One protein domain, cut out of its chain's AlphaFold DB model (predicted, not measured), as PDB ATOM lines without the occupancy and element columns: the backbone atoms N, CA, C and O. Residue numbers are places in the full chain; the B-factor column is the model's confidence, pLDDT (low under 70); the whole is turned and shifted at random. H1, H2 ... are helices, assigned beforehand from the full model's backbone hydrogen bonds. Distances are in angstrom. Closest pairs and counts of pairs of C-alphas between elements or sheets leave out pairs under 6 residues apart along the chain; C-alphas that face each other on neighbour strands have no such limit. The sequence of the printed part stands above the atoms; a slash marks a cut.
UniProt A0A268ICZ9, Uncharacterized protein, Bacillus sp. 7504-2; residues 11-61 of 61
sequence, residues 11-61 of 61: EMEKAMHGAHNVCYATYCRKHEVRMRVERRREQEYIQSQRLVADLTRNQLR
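This is residues 11 to 61 of the 61 residues of an uncharacterized protein of Bacillus sp. 7504-2 (UniProt A0A268ICZ9). Picture one long straight helix, H3, with a small head of two short helices, H1 and H2, at its beginning; residues 42 to 61, of which 42 to 59 belong to H3, stick out from that head as a long arm. In the head, H1 and H2 meet nearly at right angles, and H2 makes a corner with the first turns of H3. The printed part has 51 residues with three named helices, H1, H2 and H3 in chain order, and no named strand; its class is all helix. It is extended, with a radius of gyration of the C-alphas of 15.3 A and spans of 49 by 22 by 12 A.

Find C-alpha 11 at (5.004, 11.475, 48.734); from there H1 runs through residues 11 to 20, 13.7 A from first to last C-alpha. After a tight link of 3 residues you come to H2, residues 24 to 29, 8.8 A long. After a tight link of 1 residue, find C-alpha 31 at (24.727, 19.366, 52.548), where H3 begins; it covers residues 31 to 59, 42.0 A from first to last C-alpha, and ends at C-alpha 59 at (-2.935, 45.181, 34.337).

Look first at Glu 13 and Tyr 24, the closest C-alphas of H1 and H2, 5.1 A apart: these helices touch, about perpendicular at 80 degrees. H2 and H3 touch only at the corner by their link, with residues 33 to 37 alone of H3; their closest C-alphas are those of Tyr 27 and Arg 34, 5.0 A apart. They run opposite ways at a steep tilt of 57 degrees. H1 and H3 are close but not clearly touching, with the C-alphas of His 20 and Val 37 the closest at 6.8 A. In H1, H2 and H3 every O i to N i+4 pair is within hydrogen-bond range.

The C-alphas farthest apart are those of Arg 29 and Arg 61, 49.2 A. Without the stretch that stands free, the body of 31 residues spans 22 by 18 by 10 A. The printed part has no cut, and neither link is long. Read the B-factor column to find a mean pLDDT of 93.2 for the printed part, with residues 60 to 61 under 70.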
ATOM      1  N   GLU A  11       5.385  10.329  49.558       94.25
ATOM      2  CA  GLU A  11       5.004  11.475  48.734       94.25
ATOM      3  C   GLU A  11       6.085  12.558  48.720       94.25
ATOM      4  O   GLU A  11       6.339  13.152  47.676       94.25
ATOM      5  N   MET A  12       6.795  12.765  49.833       92.12
ATOM      6  CA  MET A  12       7.944  13.678  49.869       92.12
ATOM      7  C   MET A  12       9.091  13.173  48.987       92.12
ATOM      8  O   MET A  12       9.731  13.967  48.296       92.12
ATOM      9  N   GLU A  13       9.328  11.858  48.977       93.31
ATOM     10  CA  GLU A  13      10.303  11.222  48.084       93.31
ATOM     11  C   GLU A  13       9.910  11.387  46.613       93.31
ATOM     12  O   GLU A  13      10.712  11.871  45.813       93.31
ATOM     13  N   LYS A  14       8.656  11.071  46.264       94.31
ATOM     14  CA  LYS A  14       8.128  11.256  44.904       94.31
ATOM     15  C   LYS A  14       8.238  12.707  44.443       94.31
ATOM     16  O   LYS A  14       8.714  12.957  43.339       94.31
ATOM     17  N   ALA A  15       7.841  13.662  45.285       95.06
ATOM     18  CA  ALA A  15       7.876  15.082  44.956       95.06
ATOM     19  C   ALA A  15       9.311  15.585  44.740       95.06
ATOM     20  O   ALA A  15       9.587  16.251  43.742       95.06
ATOM     21  N   MET A  16      10.247  15.236  45.631       95.44
ATOM     22  CA  MET A  16      11.650  15.638  45.477       95.44
ATOM     23  C   MET A  16      12.308  14.989  44.260       95.44
ATOM     24  O   MET A  16      13.059  15.657  43.542       95.44
ATOM     25  N   HIS A  17      12.008  13.716  43.995       95.75
ATOM     26  CA  HIS A  17      12.525  13.036  42.818       95.75
ATOM     27  C   HIS A  17      11.969  13.662  41.534       95.75
ATOM     28  O   HIS A  17      12.741  13.985  40.636       95.75
ATOM     29  N   GLY A  18      10.665  13.945  41.478       96.19
ATOM     30  CA  GLY A  18      10.036  14.591  40.324       96.19
ATOM     31  C   GLY A  18      10.541  16.014  40.061       96.19
ATOM     32  O   GLY A  18      10.835  16.360  38.921       96.19
ATOM     33  N   ALA A  19      10.685  16.840  41.100       94.81
ATOM     34  CA  ALA A  19      11.055  18.250  40.939       94.81
ATOM     35  C   ALA A  19      12.566  18.475  40.764       94.81
ATOM     36  O   ALA A  19      13.006  19.350  40.010       94.81
ATOM     37  N   HIS A  20      13.384  17.707  41.487       94.25
ATOM     38  CA  HIS A  20      14.811  17.985  41.645       94.25
ATOM     39  C   HIS A  20      15.714  16.788  41.320       94.25
ATOM     40  O   HIS A  20      16.933  16.913  41.446       94.25
ATOM     41  N   ASN A  21      15.143  15.654  40.893       94.88
ATOM     42  CA  ASN A  21      15.853  14.410  40.584       94.88
ATOM     43  C   ASN A  21      16.745  13.922  41.742       94.88
ATOM     44  O   ASN A  21      17.869  13.453  41.561       94.88
ATOM     45  N   VAL A  22      16.256  14.109  42.972       95.00
ATOM     46  CA  VAL A  22      16.963  13.806  44.220       95.00
ATOM     47  C   VAL A  22      15.972  13.219  45.219       95.00
ATOM     48  O   VAL A  22      14.896  13.768  45.401       95.00
ATOM     49  N   CYS A  23      16.346  12.141  45.910       92.56
ATOM     50  CA  CYS A  23      15.562  11.608  47.029       92.56
ATOM     51  C   CYS A  23      15.586  12.545  48.243       92.56
ATOM     52  O   CYS A  23      16.629  13.129  48.563       92.56
ATOM     53  N   TYR A  24      14.475  12.621  48.976       92.56
ATOM     54  CA  TYR A  24      14.353  13.454  50.175       92.56
ATOM     55  C   TYR A  24      15.402  13.067  51.230       92.56
ATOM     56  O   TYR A  24      16.097  13.931  51.768       92.56
ATOM     57  N   ALA A  25      15.632  11.768  51.438       90.88
ATOM     58  CA  ALA A  25      16.680  11.268  52.331       90.88
ATOM     59  C   ALA A  25      18.083  11.810  51.997       90.88
ATOM     60  O   ALA A  25      18.858  12.193  52.879       90.88
ATOM     61  N   THR A  26      18.418  11.843  50.704       91.62
ATOM     62  CA  THR A  26      19.714  12.314  50.201       91.62
ATOM     63  C   THR A  26      19.838  13.821  50.357       91.62
ATOM     64  O   THR A  26      20.884  14.302  50.794       91.62
ATOM     65  N   TYR A  27      18.766  14.552  50.051       94.38
ATOM     66  CA  TYR A  27      18.668  15.986  50.294       94.38
ATOM     67  C   TYR A  27      18.915  16.330  51.773       94.38
ATOM     68  O   TYR A  27      19.694  17.232  52.067       94.38
ATOM     69  N   CYS A  28      18.337  15.577  52.713       90.75
ATOM     70  CA  CYS A  28      18.504  15.851  54.141       90.75
ATOM     71  C   CYS A  28      19.907  15.549  54.677       90.75
ATOM     72  O   CYS A  28      20.400  16.276  55.539       90.75
ATOM     73  N   ARG A  29      20.546  14.476  54.196       91.56
ATOM     74  CA  ARG A  29      21.842  14.016  54.724       91.56
ATOM     75  C   ARG A  29      23.044  14.693  54.072       91.56
ATOM     76  O   ARG A  29      24.075  14.837  54.723       91.56
ATOM     77  N   LYS A  30      22.952  15.081  52.796       94.50
ATOM     78  CA  LYS A  30      24.085  15.628  52.034       94.50
ATOM     79  C   LYS A  30      23.939  17.136  51.857       94.50
ATOM     80  O   LYS A  30      23.135  17.599  51.051       94.50
ATOM     81  N   HIS A  31      24.766  17.901  52.571       95.62
ATOM     82  CA  HIS A  31      24.727  19.366  52.548       95.62
ATOM     83  C   HIS A  31      24.855  19.950  51.133       95.62
ATOM     84  O   HIS A  31      24.062  20.803  50.749       95.62
ATOM     85  N   GLU A  32      25.784  19.447  50.323       97.25
ATOM     86  CA  GLU A  32      25.982  19.913  48.943       97.25
ATOM     87  C   GLU A  32      24.737  19.717  48.069       97.25
ATOM     88  O   GLU A  32      24.362  20.588  47.281       97.25
ATOM     89  N   VAL A  33      24.056  18.580  48.250       96.62
ATOM     90  CA  VAL A  33      22.809  18.271  47.546       96.62
ATOM     91  C   VAL A  33      21.718  19.249  47.968       96.62
ATOM     92  O   VAL A  33      21.034  19.792  47.100       96.62
ATOM     93  N   ARG A  34      21.599  19.529  49.271       96.81
ATOM     94  CA  ARG A  34      20.682  20.545  49.800       96.81
ATOM     95  C   ARG A  34      20.959  21.919  49.195       96.81
ATOM     96  O   ARG A  34      20.052  22.529  48.646       96.81
ATOM     97  N   MET A  35      22.213  22.368  49.198       98.06
ATOM     98  CA  MET A  35      22.591  23.676  48.649       98.06
ATOM     99  C   MET A  35      22.323  23.800  47.146       98.06
ATOM    100  O   MET A  35      22.047  24.890  46.650       98.06
ATOM    101  N   ARG A  36      22.407  22.707  46.383       97.50
ATOM    102  CA  ARG A  36      22.021  22.709  44.966       97.50
ATOM    103  C   ARG A  36      20.513  22.897  44.783       97.50
ATOM    104  O   ARG A  36      20.115  23.661  43.910       97.50
ATOM    105  N   VAL A  37      19.697  22.217  45.588       97.19
ATOM    106  CA  VAL A  37      18.232  22.352  45.538       97.19
ATOM    107  C   VAL A  37      17.803  23.759  45.952       97.19
ATOM    108  O   VAL A  37      17.063  24.402  45.215       97.19
ATOM    109  N   GLU A  38      18.320  24.271  47.071       97.81
ATOM    110  CA  GLU A  38      17.921  25.587  47.588       97.81
ATOM    111  C   GLU A  38      18.335  26.740  46.665       97.81
ATOM    112  O   GLU A  38      17.541  27.646  46.434       97.81
ATOM    113  N   ARG A  39      19.511  26.668  46.022       97.94
ATOM    114  CA  ARG A  39      19.898  27.656  44.994       97.94
ATOM    115  C   ARG A  39      18.925  27.692  43.818       97.94
ATOM    116  O   ARG A  39      18.614  28.762  43.306       97.94
ATOM    117  N   ARG A  40      18.441  26.527  43.377       96.69
ATOM    118  CA  ARG A  40      17.450  26.457  42.298       96.69
ATOM    119  C   ARG A  40      16.106  27.040  42.741       96.69
ATOM    120  O   ARG A  40      15.522  27.814  41.993       96.69
ATOM    121  N   ARG A  41      15.657  26.730  43.963       96.81
ATOM    122  CA  ARG A  41      14.426  27.297  44.543       96.81
ATOM    123  C   ARG A  41      14.479  28.819  44.630       96.81
ATOM    124  O   ARG A  41      13.508  29.481  44.284       96.81
ATOM    125  N   GLU A  42      15.617  29.373  45.037       98.25
ATOM    126  CA  GLU A  42      15.827  30.822  45.080       98.25
ATOM    127  C   GLU A  42      15.723  31.455  43.682       98.25
ATOM    128  O   GLU A  42      15.019  32.448  43.498       98.25
ATOM    129  N   GLN A  43      16.359  30.852  42.674       97.88
ATOM    130  CA  GLN A  43      16.274  31.325  41.287       97.88
ATOM    131  C   GLN A  43      14.838  31.285  40.745       97.88
ATOM    132  O   GLN A  43      14.382  32.264  40.152       97.88
ATOM    133  N   GLU A  44      14.120  30.182  40.967       97.12
ATOM    134  CA  GLU A  44      12.720  30.014  40.558       97.12
ATOM    135  C   GLU A  44      11.807  31.033  41.262       97.12
ATOM    136  O   GLU A  44      10.949  31.645  40.622       97.12
ATOM    137  N   TYR A  45      12.035  31.298  42.553       97.69
ATOM    138  CA  TYR A  45      11.304  32.321  43.299       97.69
ATOM    139  C   TYR A  45      11.533  33.724  42.725       97.69
ATOM    140  O   TYR A  45      10.568  34.438  42.456       97.69
ATOM    141  N   ILE A  46      12.787  34.111  42.463       98.12
ATOM    142  CA  ILE A  46      13.117  35.417  41.868       98.12
ATOM    143  C   ILE A  46      12.459  35.578  40.491       98.12
ATOM    144  O   ILE A  46      11.919  36.643  40.185       98.12
ATOM    145  N   GLN A  47      12.483  34.537  39.654       97.69
ATOM    146  CA  GLN A  47      11.828  34.559  38.343       97.69
ATOM    147  C   GLN A  47      10.310  34.722  38.472       97.69
ATOM    148  O   GLN A  47       9.724  35.551  37.776       97.69
ATOM    149  N   SER A  48       9.691  33.993  39.401       97.38
ATOM    150  CA  SER A  48       8.261  34.107  39.696       97.38
ATOM    151  C   SER A  48       7.884  35.521  40.152       97.38
ATOM    152  O   SER A  48       6.951  36.113  39.614       97.38
ATOM    153  N   GLN A  49       8.662  36.123  41.058       97.88
ATOM    154  CA  GLN A  49       8.436  37.501  41.511       97.88
ATOM    155  C   GLN A  49       8.510  38.517  40.364       97.88
ATOM    156  O   GLN A  49       7.687  39.430  40.294       97.88
ATOM    157  N   ARG A  50       9.461  38.350  39.433       96.44
ATOM    158  CA  ARG A  50       9.562  39.208  38.240       96.44
ATOM    159  C   ARG A  50       8.329  39.082  37.350       96.44
ATOM    160  O   ARG A  50       7.764  40.099  36.968       96.44
ATOM    161  N   LEU A  51       7.882  37.853  37.089       95.88
ATOM    162  CA  LEU A  51       6.688  37.589  36.286       95.88
ATOM    163  C   LEU A  51       5.432  38.202  36.916       95.88
ATOM    164  O   LEU A  51       4.658  38.855  36.221       95.88
ATOM    165  N   VAL A  52       5.251  38.047  38.232       96.06
ATOM    166  CA  VAL A  52       4.139  38.675  38.963       96.06
ATOM    167  C   VAL A  52       4.204  40.196  38.835       96.06
ATOM    168  O   VAL A  52       3.204  40.816  38.481       96.06
ATOM    169  N   ALA A  53       5.376  40.799  39.051       95.25
ATOM    170  CA  ALA A  53       5.542  42.245  38.938       95.25
ATOM    171  C   ALA A  53       5.220  42.766  37.526       95.25
ATOM    172  O   ALA A  53       4.580  43.809  37.391       95.25
ATOM    173  N   ASP A  54       5.629  42.047  36.480       94.88
ATOM    174  CA  ASP A  54       5.348  42.423  35.093       94.88
ATOM    175  C   ASP A  54       3.855  42.289  34.749       94.88
ATOM    176  O   ASP A  54       3.287  43.190  34.128       94.88
ATOM    177  N   LEU A  55       3.187  41.226  35.215       94.81
ATOM    178  CA  LEU A  55       1.733  41.075  35.076       94.81
ATOM    179  C   LEU A  55       0.981  42.216  35.770       94.81
ATOM    180  O   LEU A  55       0.098  42.819  35.163       94.81
ATOM    181  N   THR A  56       1.356  42.555  37.006       92.75
ATOM    182  CA  THR A  56       0.729  43.657  37.749       92.75
ATOM    183  C   THR A  56       0.912  44.998  37.036       92.75
ATOM    184  O   THR A  56      -0.040  45.765  36.938       92.75
ATOM    185  N   ARG A  57       2.099  45.287  36.478       90.06
ATOM    186  CA  ARG A  57       2.322  46.522  35.700       90.06
ATOM    187  C   ARG A  57       1.465  46.586  34.436       90.06
ATOM    188  O   ARG A  57       1.005  47.667  34.086       90.06
ATOM    189  N   ASN A  58       1.259  45.456  33.762       82.75
ATOM    190  CA  ASN A  58       0.477  45.399  32.527       82.75
ATOM    191  C   ASN A  58      -1.038  45.453  32.766       82.75
ATOM    192  O   ASN A  58      -1.760  45.858  31.868       82.75
ATOM    193  N   GLN A  59      -1.518  45.074  33.954       74.44
ATOM    194  CA  GLN A  59      -2.935  45.181  34.337       74.44
ATOM    195  C   GLN A  59      -3.349  46.587  34.799       74.44
ATOM    196  O   GLN A  59      -4.538  46.869  34.899       74.44
ATOM    197  N   LEU A  60      -2.384  47.459  35.111       61.81
ATOM    198  CA  LEU A  60      -2.614  48.845  35.542       61.81
ATOM    199  C   LEU A  60      -2.519  49.862  34.385       61.81
ATOM    200  O   LEU A  60      -2.544  51.068  34.636       61.81
ATOM    201  N   ARG A  61      -2.372  49.390  33.144       54.41
ATOM    202  CA  ARG A  61      -2.413  50.185  31.908       54.41
ATOM    203  C   ARG A  61      -3.691  49.883  31.141       54.41
ATOM    204  O   ARG A  61      -4.200  50.835  30.516       54.41
TER     205      ARG A  61